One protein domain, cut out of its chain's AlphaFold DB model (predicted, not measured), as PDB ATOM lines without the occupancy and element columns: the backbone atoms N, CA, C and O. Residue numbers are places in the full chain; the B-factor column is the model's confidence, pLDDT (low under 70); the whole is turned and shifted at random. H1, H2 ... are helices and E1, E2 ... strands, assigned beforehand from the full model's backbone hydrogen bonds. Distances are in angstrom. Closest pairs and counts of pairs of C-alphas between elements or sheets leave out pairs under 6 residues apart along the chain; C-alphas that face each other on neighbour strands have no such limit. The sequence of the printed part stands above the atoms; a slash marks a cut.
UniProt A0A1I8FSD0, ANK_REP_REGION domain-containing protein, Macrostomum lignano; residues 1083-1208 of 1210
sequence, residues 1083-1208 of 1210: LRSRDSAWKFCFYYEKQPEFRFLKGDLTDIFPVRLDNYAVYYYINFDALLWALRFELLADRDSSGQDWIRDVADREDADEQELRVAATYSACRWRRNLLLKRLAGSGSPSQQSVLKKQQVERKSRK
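This is residues 1083 to 1208 of the 1210 residues of the protein "ANK_REP_REGION domain-containing protein" of Macrostomum lignano (UniProt A0A1I8FSD0). H4 sits in the middle of a cluster of helices, with H2, H3 and H5 packed round it, and a small sheet of three strands extends from the end of this cluster where H2 and H4 begin. A long stretch with no named element, residues 1096 to 1114, leaves the sheet after E1, runs towards the helices and folds back to E2, while H6 reaches away from the cluster as an arm whose residues 1201 to 1206 stick out. The printed part has 126 residues, with six named helices and three named strands in the order H1 E1 E2 E3 H2 H3 H4 H5 H6; the sheet has the order E1 - E3 - E2, all antiparallel. The class is mostly helix, and the whole is compact, with a radius of gyration of the C-alphas of 15.0 A and spans of 42 by 38 by 29 A.

The first element is H1, residues 1087 to 1090, with C-alpha 1087 at (-35.601, -0.997, 12.156). It runs directly into strand E1, residues 1091 to 1095, 14.0 A long. Strand E2 is residues 1115 to 1117, and strand E3, residues 1120 to 1127, is 17.1 A from first to last C-alpha and bends by 58 degrees at residue 1123. Helix H2, residues 1128 to 1139, begins at C-alpha 1128 at (-44.694, -2.067, 13.834) and is 15.9 A long. H3 is residues 1145 to 1156, 16.5 A; H4 is residues 1162 to 1171, 14.4 A; H5 is residues 1175 to 1188, 20.3 A. H6, residues 1194 to 1206, is 18.8 A long and ends at C-alpha 1206 at (-54.950, -22.057, 39.361).

In the sheet E3 is the inner strand, and E1 and E2 are the edge strands. E1 and E3 are antiparallel at 150 degrees, with N 1092 and O 1126 within hydrogen-bond range at 2.9 A. E2 and E3 form a hairpin, antiparallel at 134 degrees, with N 1125 and O 1115 at 2.8 A. H1 only grazes the sheet with residues 1087 to 1090. H1 and H2 only just touch, with 3 pairs of C-alphas within 8 A, H2 doing so with residues 1128 to 1129 alone; the closest C-alphas are those of Trp 1090 and Phe 1128, 5.1 A apart. H4 is the hub, touching three helices, and it only grazes the sheet with residues 1162 to 1164. H4 touches H2 at a shallow tilt of 15 degrees, the same way, closest at the C-alphas of Ala 1130 and Glu 1164, 5.0 A. H4 and H5 form a helical hairpin at a shallow tilt of 19 degrees, opposite ways, closest at the C-alphas of Ala 1169 and Arg 1178, 4.9 A. H3 touches H4 with residues 1150 to 1155 alone, at a steep tilt of 47 degrees, opposite ways; the closest C-alphas are those of Ile 1151 and Ala 1168, 5.1 A. H3 also touches H5 with residues 1152 to 1155 alone, at a steep tilt of 42 degrees, the same way, closest at the C-alphas of Ala 1155 and Leu 1181, 5.9 A. H6 touches no helix. Every O i to N i+4 pair is within hydrogen-bond range in H2, H4, H5 and H6, against 7 of 8 in H3, and H1 is too short for such a pair.

The C-alphas farthest apart are those of Arg 1084 and Lys 1208, 48.0 A. Residues 1201 to 1208, of which 1201 to 1206 belong to H6, stand free; without them the body spans 40 by 34 by 29 A. The printed part has no cut. The link from E1 to E2, 19 residues, is long, and the other links are tight. The mean pLDDT of the printed part is 70.4, and 44 residues are under 70, among them residues 1083 to 1090 and 1186 to 1208; H6 has a mean of 39.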
ATOM      1  N   LEU A1083     -30.440   6.180  11.262       69.81
ATOM      2  CA  LEU A1083     -31.900   6.112  11.429       69.81
ATOM      3  C   LEU A1083     -32.609   5.476  10.221       69.81
ATOM      4  O   LEU A1083     -33.630   4.814  10.397       69.81
ATOM      5  N   ARG A1084     -32.069   5.659   9.007       68.50
ATOM      6  CA  ARG A1084     -32.569   5.041   7.764       68.50
ATOM      7  C   ARG A1084     -32.090   3.596   7.568       68.50
ATOM      8  O   ARG A1084     -32.694   2.882   6.777       68.50
ATOM      9  N   SER A1085     -31.023   3.170   8.251       62.38
ATOM     10  CA  SER A1085     -30.432   1.827   8.127       62.38
ATOM     11  C   SER A1085     -30.841   0.844   9.229       62.38
ATOM     12  O   SER A1085     -30.400  -0.302   9.189       62.38
ATOM     13  N   ARG A1086     -31.622   1.271  10.230       60.88
ATOM     14  CA  ARG A1086     -32.128   0.420  11.322       60.88
ATOM     15  C   ARG A1086     -33.654   0.347  11.342       60.88
ATOM     16  O   ARG A1086     -34.346   1.277  10.926       60.88
ATOM     17  N   ASP A1087     -34.165  -0.719  11.955       55.00
ATOM     18  CA  ASP A1087     -35.601  -0.997  12.156       55.00
ATOM     19  C   ASP A1087     -36.337   0.085  12.972       55.00
ATOM     20  O   ASP A1087     -37.565   0.101  13.026       55.00
ATOM     21  N   SER A1088     -35.607   1.043  13.557       54.62
ATOM     22  CA  SER A1088     -36.136   2.271  14.167       54.62
ATOM     23  C   SER A1088     -37.150   3.018  13.292       54.62
ATOM     24  O   SER A1088     -38.022   3.692  13.831       54.62
ATOM     25  N   ALA A1089     -37.097   2.856  11.965       52.66
ATOM     26  CA  ALA A1089     -38.102   3.380  11.037       52.66
ATOM     27  C   ALA A1089     -39.535   2.833  11.253       52.66
ATOM     28  O   ALA A1089     -40.478   3.400  10.704       52.66
ATOM     29  N   TRP A1090     -39.713   1.768  12.045       62.97
ATOM     30  CA  TRP A1090     -41.012   1.170  12.391       62.97
ATOM     31  C   TRP A1090     -41.479   1.502  13.822       62.97
ATOM     32  O   TRP A1090     -42.519   1.002  14.246       62.97
ATOM     33  N   LYS A1091     -40.747   2.335  14.574       75.81
ATOM     34  CA  LYS A1091     -41.011   2.647  15.992       75.81
ATOM     35  C   LYS A1091     -41.643   4.042  16.126       75.81
ATOM     36  O   LYS A1091     -40.981   5.048  15.884       75.81
ATOM     37  N   PHE A1092     -42.924   4.113  16.497       74.12
ATOM     38  CA  PHE A1092     -43.718   5.353  16.501       74.12
ATOM     39  C   PHE A1092     -44.510   5.563  17.795       74.12
ATOM     40  O   PHE A1092     -44.983   4.612  18.415       74.12
ATOM     41  N   CYS A1093     -44.739   6.832  18.140       73.50
ATOM     42  CA  CYS A1093     -45.655   7.258  19.199       73.50
ATOM     43  C   CYS A1093     -46.859   7.982  18.583       73.50
ATOM     44  O   CYS A1093     -46.683   8.885  17.765       73.50
ATOM     45  N   PHE A1094     -48.070   7.625  19.006       77.12
ATOM     46  CA  PHE A1094     -49.324   8.213  18.529       77.12
ATOM     47  C   PHE A1094     -50.117   8.833  19.673       77.12
ATOM     48  O   PHE A1094     -50.189   8.257  20.760       77.12
ATOM     49  N   TYR A1095     -50.756   9.968  19.403       76.50
ATOM     50  CA  TYR A1095     -51.774  10.542  20.276       76.50
ATOM     51  C   TYR A1095     -53.099   9.784  20.114       76.50
ATOM     52  O   TYR A1095     -53.588   9.646  18.993       76.50
ATOM     53  N   TYR A1096     -53.699   9.346  21.222       77.25
ATOM     54  CA  TYR A1096     -55.084   8.876  21.279       77.25
ATOM     55  C   TYR A1096     -55.700   9.212  22.645       77.25
ATOM     56  O   TYR A1096     -55.097   8.957  23.685       77.25
ATOM     57  N   GLU A1097     -56.942   9.700  22.666       78.56
ATOM     58  CA  GLU A1097     -57.681   9.987  23.912       78.56
ATOM     59  C   GLU A1097     -57.973   8.722  24.748       78.56
ATOM     60  O   GLU A1097     -58.091   8.783  25.972       78.56
ATOM     61  N   LYS A1098     -58.064   7.560  24.088       79.06
ATOM     62  CA  LYS A1098     -58.241   6.229  24.687       79.06
ATOM     63  C   LYS A1098     -57.345   5.224  23.958       79.06
ATOM     64  O   LYS A1098     -57.229   5.283  22.739       79.06
ATOM     65  N   GLN A1099     -56.779   4.264  24.691       79.88
ATOM     66  CA  GLN A1099     -55.976   3.167  24.139       79.88
ATOM     67  C   GLN A1099     -56.709   2.416  23.001       79.88
ATOM     68  O   GLN A1099     -57.813   1.908  23.229       79.88
ATOM     69  N   PRO A1100     -56.105   2.314  21.799       81.56
ATOM     70  CA  PRO A1100     -56.580   1.447  20.720       81.56
ATOM     71  C   PRO A1100     -56.646  -0.038  21.118       81.56
ATOM     72  O   PRO A1100     -55.756  -0.543  21.794       81.56
ATOM     73  N   GLU A1101     -57.670  -0.758  20.649       81.56
ATOM     74  CA  GLU A1101     -57.857  -2.198  20.904       81.56
ATOM     75  C   GLU A1101     -57.509  -3.038  19.658       81.56
ATOM     76  O   GLU A1101     -58.312  -3.153  18.729       81.56
ATOM     77  N   PHE A1102     -56.341  -3.686  19.629       84.94
ATOM     78  CA  PHE A1102     -55.929  -4.555  18.514       84.94
ATOM     79  C   PHE A1102     -56.478  -5.984  18.653       84.94
ATOM     80  O   PHE A1102     -55.751  -6.951  18.874       84.94
ATOM     81  N   ARG A1103     -57.800  -6.117  18.478       80.19
ATOM     82  CA  ARG A1103     -58.590  -7.359  18.667       80.19
ATOM     83  C   ARG A1103     -58.210  -8.551  17.766       80.19
ATOM     84  O   ARG A1103     -58.786  -9.623  17.915       80.19
ATOM     85  N   PHE A1104     -57.285  -8.369  16.825       80.94
ATOM     86  CA  PHE A1104     -56.724  -9.436  15.988       80.94
ATOM     87  C   PHE A1104     -55.531 -10.159  16.644       80.94
ATOM     88  O   PHE A1104     -55.179 -11.258  16.217       80.94
ATOM     89  N   LEU A1105     -54.918  -9.568  17.676       78.94
ATOM     90  CA  LEU A1105     -53.888 -10.212  18.494       78.94
ATOM     91  C   LEU A1105     -54.521 -11.138  19.541       78.94
ATOM     92  O   LEU A1105     -55.679 -10.968  19.925       78.94
ATOM     93  N   LYS A1106     -53.748 -12.115  20.030       73.06
ATOM     94  CA  LYS A1106     -54.195 -13.088  21.038       73.06
ATOM     95  C   LYS A1106     -53.341 -13.022  22.307       73.06
ATOM     96  O   LYS A1106     -52.125 -12.858  22.242       73.06
ATOM     97  N   GLY A1107     -53.982 -13.237  23.458       76.19
ATOM     98  CA  GLY A1107     -53.312 -13.418  24.751       76.19
ATOM     99  C   GLY A1107     -52.426 -12.240  25.162       76.19
ATOM    100  O   GLY A1107     -52.783 -11.090  24.943       76.19
ATOM    101  N   ASP A1108     -51.254 -12.549  25.724       72.50
ATOM    102  CA  ASP A1108     -50.306 -11.611  26.357       72.50
ATOM    103  C   ASP A1108     -49.816 -10.449  25.448       72.50
ATOM    104  O   ASP A1108     -49.103  -9.559  25.912       72.50
ATOM    105  N   LEU A1109     -50.176 -10.449  24.157       80.50
ATOM    106  CA  LEU A1109     -49.811  -9.430  23.168       80.50
ATOM    107  C   LEU A1109     -50.854  -8.311  22.999       80.50
ATOM    108  O   LEU A1109     -50.498  -7.232  22.525       80.50
ATOM    109  N   THR A1110     -52.115  -8.510  23.404       81.19
ATOM    110  CA  THR A1110     -53.118  -7.421  23.388       81.19
ATOM    111  C   THR A1110     -52.789  -6.326  24.397       81.19
ATOM    112  O   THR A1110     -53.103  -5.164  24.170       81.19
ATOM    113  N   ASP A1111     -52.113  -6.688  25.488       76.25
ATOM    114  CA  ASP A1111     -51.770  -5.781  26.587       76.25
ATOM    115  C   ASP A1111     -50.583  -4.857  26.257       76.25
ATOM    116  O   ASP A1111     -50.266  -3.960  27.039       76.25
ATOM    117  N   ILE A1112     -49.894  -5.091  25.129       80.69
ATOM    118  CA  ILE A1112     -48.634  -4.406  24.785       80.69
ATOM    119  C   ILE A1112     -48.663  -3.678  23.449       80.69
ATOM    120  O   ILE A1112     -47.790  -2.847  23.218       80.69
ATOM    121  N   PHE A1113     -49.637  -3.953  22.580       85.88
ATOM    122  CA  PHE A1113     -49.814  -3.242  21.317       85.88
ATOM    123  C   PHE A1113     -51.172  -2.520  21.292       85.88
ATOM    124  O   PHE A1113     -52.196  -3.174  21.088       85.88
ATOM    125  N   PRO A1114     -51.199  -1.181  21.449       85.81
ATOM    126  CA  PRO A1114     -50.082  -0.298  21.793       85.81
ATOM    127  C   PRO A1114     -49.812  -0.242  23.305       85.81
ATOM    128  O   PRO A1114     -50.735  -0.386  24.109       85.81
ATOM    129  N   VAL A1115     -48.572   0.065  23.698       82.88
ATOM    130  CA  VAL A1115     -48.214   0.325  25.105       82.88
ATOM    131  C   VAL A1115     -48.337   1.821  25.407       82.88
ATOM    132  O   VAL A1115     -48.033   2.660  24.561       82.88
ATOM    133  N   ARG A1116     -48.815   2.179  26.600       78.06
ATOM    134  CA  ARG A1116     -48.919   3.577  27.050       78.06
ATOM    135  C   ARG A1116     -47.556   4.069  27.543       78.06
ATOM    136  O   ARG A1116     -46.855   3.316  28.209       78.06
ATOM    137  N   LEU A1117     -47.206   5.323  27.268       67.38
ATOM    138  CA  LEU A1117     -46.008   5.943  27.842       67.38
ATOM    139  C   LEU A1117     -46.305   6.482  29.251       67.38
ATOM    140  O   LEU A1117     -47.213   7.298  29.410       67.38
ATOM    141  N   ASP A1118     -45.526   6.069  30.256       54.25
ATOM    142  CA  ASP A1118     -45.760   6.400  31.678       54.25
ATOM    143  C   ASP A1118     -45.890   7.916  31.942       54.25
ATOM    144  O   ASP A1118     -46.754   8.339  32.712       54.25
ATOM    145  N   ASN A1119     -45.091   8.742  31.255       54.12
ATOM    146  CA  ASN A1119     -45.086  10.202  31.420       54.12
ATOM    147  C   ASN A1119     -46.154  10.933  30.581       54.12
ATOM    148  O   ASN A1119     -46.374  12.124  30.784       54.12
ATOM    149  N   TYR A1120     -46.813  10.258  29.633       61.88
ATOM    150  CA  TYR A1120     -47.674  10.898  28.633       61.88
ATOM    151  C   TYR A1120     -49.032  10.195  28.541       61.88
ATOM    152  O   TYR A1120     -49.240   9.273  27.756       61.88
ATOM    153  N   ALA A1121     -49.991  10.677  29.336       60.56
ATOM    154  CA  ALA A1121     -51.271  10.012  29.598       60.56
ATOM    155  C   ALA A1121     -52.112   9.630  28.356       60.56
ATOM    156  O   ALA A1121     -52.936   8.720  28.457       60.56
ATOM    157  N   VAL A1122     -51.913  10.298  27.220       75.31
ATOM    158  CA  VAL A1122     -52.657  10.118  25.955       75.31
ATOM    159  C   VAL A1122     -51.749   9.744  24.772       75.31
ATOM    160  O   VAL A1122     -52.152   9.870  23.619       75.31
ATOM    161  N   TYR A1123     -50.518   9.286  25.036       76.06
ATOM    162  CA  TYR A1123     -49.582   8.843  23.999       76.06
ATOM    163  C   TYR A1123     -49.233   7.357  24.120       76.06
ATOM    164  O   TYR A1123     -49.027   6.809  25.207       76.06
ATOM    165  N   TYR A1124     -49.160   6.718  22.956       81.44
ATOM    166  CA  TYR A1124     -49.150   5.271  22.790       81.44
ATOM    167  C   TYR A1124     -48.057   4.842  21.804       81.44
ATOM    168  O   TYR A1124     -48.039   5.296  20.660       81.44
ATOM    169  N   TYR A1125     -47.151   3.970  22.246       83.94
ATOM    170  CA  TYR A1125     -46.007   3.476  21.478       83.94
ATOM    171  C   TYR A1125     -46.330   2.177  20.725       83.94
ATOM    172  O   TYR A1125     -46.915   1.236  21.280       83.94
ATOM    173  N   ILE A1126     -45.913   2.124  19.459       85.94
ATOM    174  CA  ILE A1126     -45.999   0.957  18.579       85.94
ATOM    175  C   ILE A1126     -44.681   0.802  17.818       85.94
ATOM    176  O   ILE A1126     -44.325   1.638  16.987       85.94
ATOM    177  N   ASN A1127     -44.019  -0.326  18.033       87.94
ATOM    178  CA  ASN A1127     -43.078  -0.918  17.104       87.94
ATOM    179  C   ASN A1127     -43.848  -1.809  16.116       87.94
ATOM    180  O   ASN A1127     -44.342  -2.885  16.465       87.94
ATOM    181  N   PHE A1128     -43.970  -1.347  14.874       84.50
ATOM    182  CA  PHE A1128     -44.694  -2.067  13.834       84.50
ATOM    183  C   PHE A1128     -43.923  -3.265  13.261       84.50
ATOM    184  O   PHE A1128     -44.583  -4.143  12.711       84.50
ATOM    185  N   ASP A1129     -42.595  -3.367  13.411       84.25
ATOM    186  CA  ASP A1129     -41.873  -4.604  13.058       84.25
ATOM    187  C   ASP A1129     -42.217  -5.706  14.066       84.25
ATOM    188  O   ASP A1129     -42.691  -6.772  13.679       84.25
ATOM    189  N   ALA A1130     -42.141  -5.414  15.368       87.94
ATOM    190  CA  ALA A1130     -42.567  -6.351  16.409       87.94
ATOM    191  C   ALA A1130     -44.045  -6.771  16.249       87.94
ATOM    192  O   ALA A1130     -44.381  -7.946  16.425       87.94
ATOM    193  N   LEU A1131     -44.926  -5.841  15.858       88.00
ATOM    194  CA  LEU A1131     -46.329  -6.132  15.536       88.00
ATOM    195  C   LEU A1131     -46.477  -6.992  14.266       88.00
ATOM    196  O   LEU A1131     -47.305  -7.904  14.233       88.00
ATOM    197  N   LEU A1132     -45.674  -6.737  13.228       86.81
ATOM    198  CA  LEU A1132     -45.646  -7.525  11.992       86.81
ATOM    199  C   LEU A1132     -45.135  -8.949  12.247       86.81
ATOM    200  O   LEU A1132     -45.695  -9.899  11.701       86.81
ATOM    201  N   TRP A1133     -44.131  -9.126  13.105       86.94
ATOM    202  CA  TRP A1133     -43.664 -10.445  13.527       86.94
ATOM    203  C   TRP A1133     -44.680 -11.168  14.404       86.94
ATOM    204  O   TRP A1133     -44.935 -12.345  14.155       86.94
ATOM    205  N   ALA A1134     -45.347 -10.486  15.340       87.12
ATOM    206  CA  ALA A1134     -46.475 -11.062  16.077       87.12
ATOM    207  C   ALA A1134     -47.574 -11.575  15.125       87.12
ATOM    208  O   ALA A1134     -48.016 -12.716  15.242       87.12
ATOM    209  N   LEU A1135     -47.953 -10.772  14.124       85.81
ATOM    210  CA  LEU A1135     -48.895 -11.175  13.076       85.81
ATOM    211  C   LEU A1135     -48.385 -12.363  12.248       85.81
ATOM    212  O   LEU A1135     -49.155 -13.282  11.976       85.81
ATOM    213  N   ARG A1136     -47.099 -12.392  11.873       85.50
ATOM    214  CA  ARG A1136     -46.491 -13.539  11.173       85.50
ATOM    215  C   ARG A1136     -46.571 -14.815  12.009       85.50
ATOM    216  O   ARG A1136     -46.998 -15.831  11.474       85.50
ATOM    217  N   PHE A1137     -46.231 -14.771  13.297       84.38
ATOM    218  CA  PHE A1137     -46.297 -15.946  14.176       84.38
ATOM    219  C   PHE A1137     -47.735 -16.429  14.448       84.38
ATOM    220  O   PHE A1137     -47.944 -17.629  14.615       84.38
ATOM    221  N   GLU A1138     -48.732 -15.538  14.452       81.44
ATOM    222  CA  GLU A1138     -50.151 -15.912  14.589       81.44
ATOM    223  C   GLU A1138     -50.780 -16.473  13.300       81.44
ATOM    224  O   GLU A1138     -51.763 -17.214  13.380       81.44
ATOM    225  N   LEU A1139     -50.258 -16.105  12.123       77.94
ATOM    226  CA  LEU A1139     -50.815 -16.475  10.812       77.94
ATOM    227  C   LEU A1139     -50.059 -17.620  10.116       77.94
ATOM    228  O   LEU A1139     -50.668 -18.372   9.355       77.94
ATOM    229  N   LEU A1140     -48.753 -17.765  10.358       68.75
ATOM    230  CA  LEU A1140     -47.888 -18.777   9.744       68.75
ATOM    231  C   LEU A1140     -47.514 -19.842  10.782       68.75
ATOM    232  O   LEU A1140     -46.507 -19.747  11.486       68.75
ATOM    233  N   ALA A1141     -48.364 -20.863  10.893       54.53
ATOM    234  CA  ALA A1141     -48.217 -21.924  11.881       54.53
ATOM    235  C   ALA A1141     -47.063 -22.900  11.550       54.53
ATOM    236  O   ALA A1141     -47.219 -23.806  10.737       54.53
ATOM    237  N   ASP A1142     -45.965 -22.746  12.298       47.72
ATOM    238  CA  ASP A1142     -44.759 -23.595  12.376       47.72
ATOM    239  C   ASP A1142     -43.751 -23.515  11.193       47.72
ATOM    240  O   ASP A1142     -44.094 -23.541  10.016       47.72
ATOM    241  N   ARG A1143     -42.458 -23.492  11.558       55.62
ATOM    242  CA  ARG A1143     -41.250 -23.719  10.717       55.62
ATOM    243  C   ARG A1143     -40.883 -22.766   9.570       55.62
ATOM    244  O   ARG A1143     -40.285 -23.222   8.597       55.62
ATOM    245  N   ASP A1144     -41.048 -21.455   9.725       55.75
ATOM    246  CA  ASP A1144     -40.118 -20.543   9.036       55.75
ATOM    247  C   ASP A1144     -38.821 -20.399   9.858       55.75
ATOM    248  O   ASP A1144     -38.861 -20.075  11.051       55.75
ATOM    249  N   SER A1145     -37.664 -20.637   9.231       62.88
ATOM    250  CA  SER A1145     -36.358 -20.359   9.839       62.88
ATOM    251  C   SER A1145     -36.193 -18.871  10.137       62.88
ATOM    252  O   SER A1145     -35.688 -18.536  11.208       62.88
ATOM    253  N   SER A1146     -36.725 -17.988   9.278       74.06
ATOM    254  CA  SER A1146     -36.618 -16.531   9.426       74.06
ATOM    255  C   SER A1146     -37.142 -16.040  10.781       74.06
ATOM    256  O   SER A1146     -36.522 -15.192  11.416       74.06
ATOM    257  N   GLY A1147     -38.220 -16.644  11.294       78.25
ATOM    258  CA  GLY A1147     -38.776 -16.317  12.606       78.25
ATOM    259  C   GLY A1147     -37.918 -16.803  13.779       78.25
ATOM    260  O   GLY A1147     -37.813 -16.113  14.789       78.25
ATOM    261  N   GLN A1148     -37.259 -17.963  13.668       81.88
ATOM    262  CA  GLN A1148     -36.321 -18.446  14.698       81.88
ATOM    263  C   GLN A1148     -34.929 -17.796  14.599       81.88
ATOM    264  O   GLN A1148     -34.142 -17.878  15.552       81.88
ATOM    265  N   ASP A1149     -34.625 -17.150  13.473       81.94
ATOM    266  CA  ASP A1149     -33.480 -16.261  13.287       81.94
ATOM    267  C   ASP A1149     -33.782 -14.856  13.851       81.94
ATOM    268  O   ASP A1149     -32.995 -14.375  14.659       81.94
ATOM    269  N   TRP A1150     -34.953 -14.256  13.594       87.31
ATOM    270  CA  TRP A1150     -35.379 -12.988  14.224       87.31
ATOM    271  C   TRP A1150     -35.486 -13.103  15.755       87.31
ATOM    272  O   TRP A1150     -34.968 -12.265  16.484       87.31
ATOM    273  N   ILE A1151     -36.044 -14.203  16.281       86.56
ATOM    274  CA  ILE A1151     -36.068 -14.469  17.736       86.56
ATOM    275  C   ILE A1151     -34.652 -14.595  18.333       86.56
ATOM    276  O   ILE A1151     -34.477 -14.393  19.536       86.56
ATOM    277  N   ARG A1152     -33.642 -14.948  17.528       83.25
ATOM    278  CA  ARG A1152     -32.231 -14.986  17.944       83.25
ATOM    279  C   ARG A1152     -31.619 -13.591  17.903       83.25
ATOM    280  O   ARG A1152     -31.106 -13.163  18.928       83.25
ATOM    281  N   ASP A1153     -31.783 -12.875  16.794       83.81
ATOM    282  CA  ASP A1153     -31.377 -11.473  16.635       83.81
ATOM    283  C   ASP A1153     -31.893 -10.601  17.792       83.81
ATOM    284  O   ASP A1153     -31.104 -10.007  18.516       83.81
ATOM    285  N   VAL A1154     -33.196 -10.642  18.087       85.56
ATOM    286  CA  VAL A1154     -33.821  -9.916  19.212       85.56
ATOM    287  C   VAL A1154     -33.287 -10.344  20.589       85.56
ATOM    288  O   VAL A1154     -33.231  -9.534  21.515       85.56
ATOM    289  N   ALA A1155     -32.885 -11.607  20.762       81.12
ATOM    290  CA  ALA A1155     -32.306 -12.073  22.024       81.12
ATOM    291  C   ALA A1155     -30.867 -11.582  22.232       81.12
ATOM    292  O   ALA A1155     -30.491 -11.302  23.377       81.12
ATOM    293  N   ASP A1156     -30.112 -11.447  21.142       76.12
ATOM    294  CA  ASP A1156     -28.680 -11.157  21.139       76.12
ATOM    295  C   ASP A1156     -28.393  -9.639  20.952       76.12
ATOM    296  O   ASP A1156     -27.401  -9.133  21.474       76.12
ATOM    297  N   ARG A1157     -29.291  -8.871  20.307       74.69
ATOM    298  CA  ARG A1157     -29.231  -7.398  20.149       74.69
ATOM    299  C   ARG A1157     -29.495  -6.647  21.444       74.69
ATOM    300  O   ARG A1157     -30.579  -6.769  22.012       74.69
ATOM    301  N   GLU A1158     -28.585  -5.767  21.862       64.69
ATOM    302  CA  GLU A1158     -28.804  -4.894  23.029       64.69
ATOM    303  C   GLU A1158     -29.976  -3.908  22.856       64.69
ATOM    304  O   GLU A1158     -30.655  -3.620  23.839       64.69
ATOM    305  N   ASP A1159     -30.247  -3.430  21.634       65.12
ATOM    306  CA  ASP A1159     -31.222  -2.361  21.342       65.12
ATOM    307  C   ASP A1159     -32.685  -2.822  21.181       65.12
ATOM    308  O   ASP A1159     -33.549  -2.018  20.828       65.12
ATOM    309  N   ALA A1160     -32.964  -4.099  21.463       76.50
ATOM    310  CA  ALA A1160     -34.308  -4.667  21.437       76.50
ATOM    311  C   ALA A1160     -35.218  -4.071  22.534       76.50
ATOM    312  O   ALA A1160     -34.876  -4.096  23.721       76.50
ATOM    313  N   ASP A1161     -36.388  -3.570  22.138       79.12
ATOM    314  CA  ASP A1161     -37.372  -2.919  23.009       79.12
ATOM    315  C   ASP A1161     -38.349  -3.898  23.693       79.12
ATOM    316  O   ASP A1161     -38.326  -5.109  23.468       79.12
ATOM    317  N   GLU A1162     -39.220  -3.381  24.568       81.62
ATOM    318  CA  GLU A1162     -40.143  -4.216  25.346       81.62
ATOM    319  C   GLU A1162     -41.130  -5.011  24.468       81.62
ATOM    320  O   GLU A1162     -41.475  -6.144  24.810       81.62
ATOM    321  N   GLN A1163     -41.569  -4.465  23.330       87.38
ATOM    322  CA  GLN A1163     -42.478  -5.150  22.407       87.38
ATOM    323  C   GLN A1163     -41.732  -6.237  21.619       87.38
ATOM    324  O   GLN A1163     -42.220  -7.367  21.551       87.38
ATOM    325  N   GLU A1164     -40.529  -5.955  21.113       88.38
ATOM    326  CA  GLU A1164     -39.660  -6.948  20.451       88.38
ATOM    327  C   GLU A1164     -39.337  -8.114  21.396       88.38
ATOM    328  O   GLU A1164     -39.623  -9.277  21.088       88.38
ATOM    329  N   LEU A1165     -38.825  -7.806  22.593       87.94
ATOM    330  CA  LEU A1165     -38.458  -8.794  23.607       87.94
ATOM    331  C   LEU A1165     -39.658  -9.641  24.060       87.94
ATOM    332  O   LEU A1165     -39.504 -10.849  24.261       87.94
ATOM    333  N   ARG A1166     -40.855  -9.053  24.214       87.56
ATOM    334  CA  ARG A1166     -42.070  -9.800  24.590       87.56
ATOM    335  C   ARG A1166     -42.597 -10.679  23.458       87.56
ATOM    336  O   ARG A1166     -42.938 -11.830  23.729       87.56
ATOM    337  N   VAL A1167     -42.632 -10.203  22.211       88.62
ATOM    338  CA  VAL A1167     -43.026 -11.031  21.053       88.62
ATOM    339  C   VAL A1167     -42.064 -12.210  20.898       88.62
ATOM    340  O   VAL A1167     -42.504 -13.362  20.830       88.62
ATOM    341  N   ALA A1168     -40.754 -11.961  20.963       89.06
ATOM    342  CA  ALA A1168     -39.754 -13.021  20.918       89.06
ATOM    343  C   ALA A1168     -39.877 -13.997  22.105       89.06
ATOM    344  O   ALA A1168     -39.796 -15.213  21.916       89.06
ATOM    345  N   ALA A1169     -40.131 -13.513  23.328       87.56
ATOM    346  CA  ALA A1169     -40.324 -14.374  24.499       87.56
ATOM    347  C   ALA A1169     -41.579 -15.257  24.378       87.56
ATOM    348  O   ALA A1169     -41.544 -16.426  24.780       87.56
ATOM    349  N   THR A1170     -42.664 -14.738  23.799       87.12
ATOM    350  CA  THR A1170     -43.895 -15.492  23.529       87.12
ATOM    351  C   THR A1170     -43.619 -16.654  22.573       87.12
ATOM    352  O   THR A1170     -43.817 -17.811  22.959       87.12
ATOM    353  N   TYR A1171     -43.064 -16.391  21.385       85.12
ATOM    354  CA  TYR A1171     -42.918 -17.401  20.324       85.12
ATOM    355  C   TYR A1171     -41.595 -18.196  20.339       85.12
ATOM    356  O   TYR A1171     -41.443 -19.153  19.576       85.12
ATOM    357  N   SER A1172     -40.641 -17.890  21.228       84.19
ATOM    358  CA  SER A1172     -39.375 -18.638  21.336       84.19
ATOM    359  C   SER A1172     -39.591 -20.098  21.750       84.19
ATOM    360  O   SER A1172     -39.788 -20.402  22.929       84.19
ATOM    361  N   ALA A1173     -39.448 -21.036  20.811       75.44
ATOM    362  CA  ALA A1173     -39.504 -22.472  21.094       75.44
ATOM    363  C   ALA A1173     -38.433 -22.912  22.118       75.44
ATOM    364  O   ALA A1173     -38.673 -23.778  22.961       75.44
ATOM    365  N   CYS A1174     -37.260 -22.267  22.108       78.31
ATOM    366  CA  CYS A1174     -36.172 -22.560  23.036       78.31
ATOM    367  C   CYS A1174     -36.468 -22.045  24.458       78.31
ATOM    368  O   CYS A1174     -36.580 -20.838  24.692       78.31
ATOM    369  N   ARG A1175     -36.516 -22.959  25.440       73.69
ATOM    370  CA  ARG A1175     -36.735 -22.633  26.863       73.69
ATOM    371  C   ARG A1175     -35.616 -21.774  27.467       73.69
ATOM    372  O   ARG A1175     -35.907 -20.911  28.287       73.69
ATOM    373  N   TRP A1176     -34.362 -21.980  27.055       75.81
ATOM    374  CA  TRP A1176     -33.231 -21.156  27.502       75.81
ATOM    375  C   TRP A1176     -33.328 -19.725  26.953       75.81
ATOM    376  O   TRP A1176     -33.302 -18.781  27.739       75.81
ATOM    377  N   ARG A1177     -33.553 -19.555  25.640       82.88
ATOM    378  CA  ARG A1177     -33.666 -18.223  25.019       82.88
ATOM    379  C   ARG A1177     -34.884 -17.451  25.535       82.88
ATOM    380  O   ARG A1177     -34.756 -16.276  25.858       82.88
ATOM    381  N   ARG A1178     -36.024 -18.122  25.756       83.19
ATOM    382  CA  ARG A1178     -37.183 -17.529  26.453       83.19
ATOM    383  C   ARG A1178     -36.812 -17.029  27.856       83.19
ATOM    384  O   ARG A1178     -37.198 -15.925  28.221       83.19
ATOM    385  N   ASN A1179     -36.049 -17.798  28.636       78.00
ATOM    386  CA  ASN A1179     -35.595 -17.363  29.961       78.00
ATOM    387  C   ASN A1179     -34.604 -16.183  29.896       78.00
ATOM    388  O   ASN A1179     -34.620 -15.349  30.798       78.00
ATOM    389  N   LEU A1180     -33.764 -16.095  28.859       77.88
ATOM    390  CA  LEU A1180     -32.868 -14.954  28.626       77.88
ATOM    391  C   LEU A1180     -33.663 -13.678  28.294       77.88
ATOM    392  O   LEU A1180     -33.482 -12.660  28.956       77.88
ATOM    393  N   LEU A1181     -34.604 -13.762  27.350       84.69
ATOM    394  CA  LEU A1181     -35.506 -12.663  26.981       84.69
ATOM    395  C   LEU A1181     -36.327 -12.171  28.189       84.69
ATOM    396  O   LEU A1181     -36.385 -10.974  28.458       84.69
ATOM    397  N   LEU A1182     -36.881 -13.090  28.989       80.81
ATOM    398  CA  LEU A1182     -37.605 -12.752  30.222       80.81
ATOM    399  C   LEU A1182     -36.701 -12.147  31.313       80.81
ATOM    400  O   LEU A1182     -37.173 -11.314  32.084       80.81
ATOM    401  N   LYS A1183     -35.412 -12.514  31.381       77.94
ATOM    402  CA  LYS A1183     -34.435 -11.836  32.254       77.94
ATOM    403  C   LYS A1183     -34.151 -10.407  31.790       77.94
ATOM    404  O   LYS A1183     -34.067  -9.526  32.638       77.94
ATOM    405  N   ARG A1184     -34.030 -10.170  30.478       77.00
ATOM    406  CA  ARG A1184     -33.841  -8.820  29.919       77.00
ATOM    407  C   ARG A1184     -35.049  -7.927  30.213       77.00
ATOM    408  O   ARG A1184     -34.863  -6.847  30.758       77.00
ATOM    409  N   LEU A1185     -36.267  -8.436  30.012       75.44
ATOM    410  CA  LEU A1185     -37.515  -7.759  30.407       75.44
ATOM    411  C   LEU A1185     -37.588  -7.453  31.916       75.44
ATOM    412  O   LEU A1185     -38.030  -6.380  32.315       75.44
ATOM    413  N   ALA A1186     -37.115  -8.366  32.771       62.25
ATOM    414  CA  ALA A1186     -37.049  -8.132  34.216       62.25
ATOM    415  C   ALA A1186     -35.998  -7.077  34.631       62.25
ATOM    416  O   ALA A1186     -36.060  -6.587  35.756       62.25
ATOM    417  N   GLY A1187     -35.051  -6.737  33.748       55.09
ATOM    418  CA  GLY A1187     -34.056  -5.680  33.949       55.09
ATOM    419  C   GLY A1187     -34.451  -4.310  33.385       55.09
ATOM    420  O   GLY A1187     -33.804  -3.325  33.729       55.09
ATOM    421  N   SER A1188     -35.488  -4.229  32.543       50.78
ATOM    422  CA  SER A1188     -35.924  -2.988  31.878       50.78
ATOM    423  C   SER A1188     -37.215  -2.373  32.440       50.78
ATOM    424  O   SER A1188     -37.514  -1.223  32.136       50.78
ATOM    425  N   GLY A1189     -37.991  -3.118  33.237       38.69
ATOM    426  CA  GLY A1189     -39.301  -2.688  33.747       38.69
ATOM    427  C   GLY A1189     -39.272  -1.990  35.114       38.69
ATOM    428  O   GLY A1189     -38.568  -2.411  36.035       38.69
ATOM    429  N   SER A1190     -40.104  -0.957  35.284       36.66
ATOM    430  CA  SER A1190     -40.326  -0.284  36.574       36.66
ATOM    431  C   SER A1190     -41.162  -1.155  37.548       36.66
ATOM    432  O   SER A1190     -41.797  -2.130  37.127       36.66
ATOM    433  N   PRO A1191     -41.190  -0.862  38.870       32.72
ATOM    434  CA  PRO A1191     -41.769  -1.770  39.873       32.72
ATOM    435  C   PRO A1191     -43.252  -2.135  39.676       32.72
ATOM    436  O   PRO A1191     -43.692  -3.188  40.146       32.72
ATOM    437  N   SER A1192     -44.022  -1.304  38.971       35.84
ATOM    438  CA  SER A1192     -45.446  -1.522  38.677       35.84
ATOM    439  C   SER A1192     -45.687  -2.777  37.822       35.84
ATOM    440  O   SER A1192     -46.593  -3.566  38.121       35.84
ATOM    441  N   GLN A1193     -44.845  -3.023  36.812       38.03
ATOM    442  CA  GLN A1193     -44.993  -4.133  35.863       38.03
ATOM    443  C   GLN A1193     -44.820  -5.518  36.524       38.03
ATOM    444  O   GLN A1193     -45.436  -6.499  36.096       38.03
ATOM    445  N   GLN A1194     -44.068  -5.612  37.631       38.16
ATOM    446  CA  GLN A1194     -43.870  -6.871  38.371       38.16
ATOM    447  C   GLN A1194     -45.181  -7.465  38.928       38.16
ATOM    448  O   GLN A1194     -45.260  -8.669  39.197       38.16
ATOM    449  N   SER A1195     -46.223  -6.643  39.095       35.53
ATOM    450  CA  SER A1195     -47.545  -7.082  39.557       35.53
ATOM    451  C   SER A1195     -48.264  -7.993  38.549       35.53
ATOM    452  O   SER A1195     -48.905  -8.971  38.949       35.53
ATOM    453  N   VAL A1196     -48.109  -7.733  37.245       39.97
ATOM    454  CA  VAL A1196     -48.767  -8.482  36.160       39.97
ATOM    455  C   VAL A1196     -48.156  -9.877  36.026       39.97
ATOM    456  O   VAL A1196     -48.874 -10.878  36.027       39.97
ATOM    457  N   LEU A1197     -46.821  -9.967  36.041       36.44
ATOM    458  CA  LEU A1197     -46.093 -11.242  36.038       36.44
ATOM    459  C   LEU A1197     -46.453 -12.120  37.252       36.44
ATOM    460  O   LEU A1197     -46.618 -13.335  37.108       36.44
ATOM    461  N   LYS A1198     -46.650 -11.518  38.436       36.81
ATOM    462  CA  LYS A1198     -47.146 -12.237  39.623       36.81
ATOM    463  C   LYS A1198     -48.582 -12.746  39.436       36.81
ATOM    464  O   LYS A1198     -48.826 -13.915  39.737       36.81
ATOM    465  N   LYS A1199     -49.509 -11.946  38.885       37.94
ATOM    466  CA  LYS A1199     -50.877 -12.409  38.561       37.94
ATOM    467  C   LYS A1199     -50.861 -13.614  37.614       37.94
ATOM    468  O   LYS A1199     -51.436 -14.647  37.950       37.94
ATOM    469  N   GLN A1200     -50.128 -13.542  36.503       39.09
ATOM    470  CA  GLN A1200     -50.075 -14.645  35.535       39.09
ATOM    471  C   GLN A1200     -49.462 -15.938  36.105       39.09
ATOM    472  O   GLN A1200     -49.901 -17.038  35.755       39.09
ATOM    473  N   GLN A1201     -48.474 -15.847  37.007       39.28
ATOM    474  CA  GLN A1201     -47.955 -17.030  37.710       39.28
ATOM    475  C   GLN A1201     -48.981 -17.647  38.675       39.28
ATOM    476  O   GLN A1201     -49.009 -18.872  38.828       39.28
ATOM    477  N   VAL A1202     -49.833 -16.837  39.309       40.91
ATOM    478  CA  VAL A1202     -50.922 -17.319  40.175       40.91
ATOM    479  C   VAL A1202     -52.028 -17.980  39.343       40.91
ATOM    480  O   VAL A1202     -52.450 -19.091  39.666       40.91
ATOM    481  N   GLU A1203     -52.433 -17.388  38.220       37.94
ATOM    482  CA  GLU A1203     -53.449 -17.975  37.333       37.94
ATOM    483  C   GLU A1203     -52.975 -19.270  36.657       37.94
ATOM    484  O   GLU A1203     -53.729 -20.246  36.602       37.94
ATOM    485  N   ARG A1204     -51.702 -19.356  36.238       41.00
ATOM    486  CA  ARG A1204     -51.101 -20.611  35.741       41.00
ATOM    487  C   ARG A1204     -50.951 -21.688  36.832       41.00
ATOM    488  O   ARG A1204     -50.881 -22.867  36.490       41.00
ATOM    489  N   LYS A1205     -50.952 -21.330  38.126       41.94
ATOM    490  CA  LYS A1205     -51.092 -22.291  39.246       41.94
ATOM    491  C   LYS A1205     -52.555 -22.676  39.509       41.94
ATOM    492  O   LYS A1205     -52.809 -23.819  39.882       41.94
ATOM    493  N   SER A1206     -53.509 -21.772  39.277       36.62
ATOM    494  CA  SER A1206     -54.950 -22.057  39.361       36.62
ATOM    495  C   SER A1206     -55.399 -23.047  38.276       36.62
ATOM    496  O   SER A1206     -55.957 -24.094  38.597       36.62
ATOM    497  N   ARG A1207     -55.020 -22.816  37.007       41.09
ATOM    498  CA  ARG A1207     -55.258 -23.720  35.854       41.09
ATOM    499  C   ARG A1207     -54.419 -25.020  35.861       41.09
ATOM    500  O   ARG A1207     -54.257 -25.658  34.827       41.09
ATOM    501  N   LYS A1208     -53.838 -25.382  37.010       41.59
ATOM    502  CA  LYS A1208     -53.225 -26.694  37.301       41.59
ATOM    503  C   LYS A1208     -53.777 -27.336  38.586       41.59
ATOM    504  O   LYS A1208     -53.213 -28.306  39.085       41.59
TER     505      LYS A1208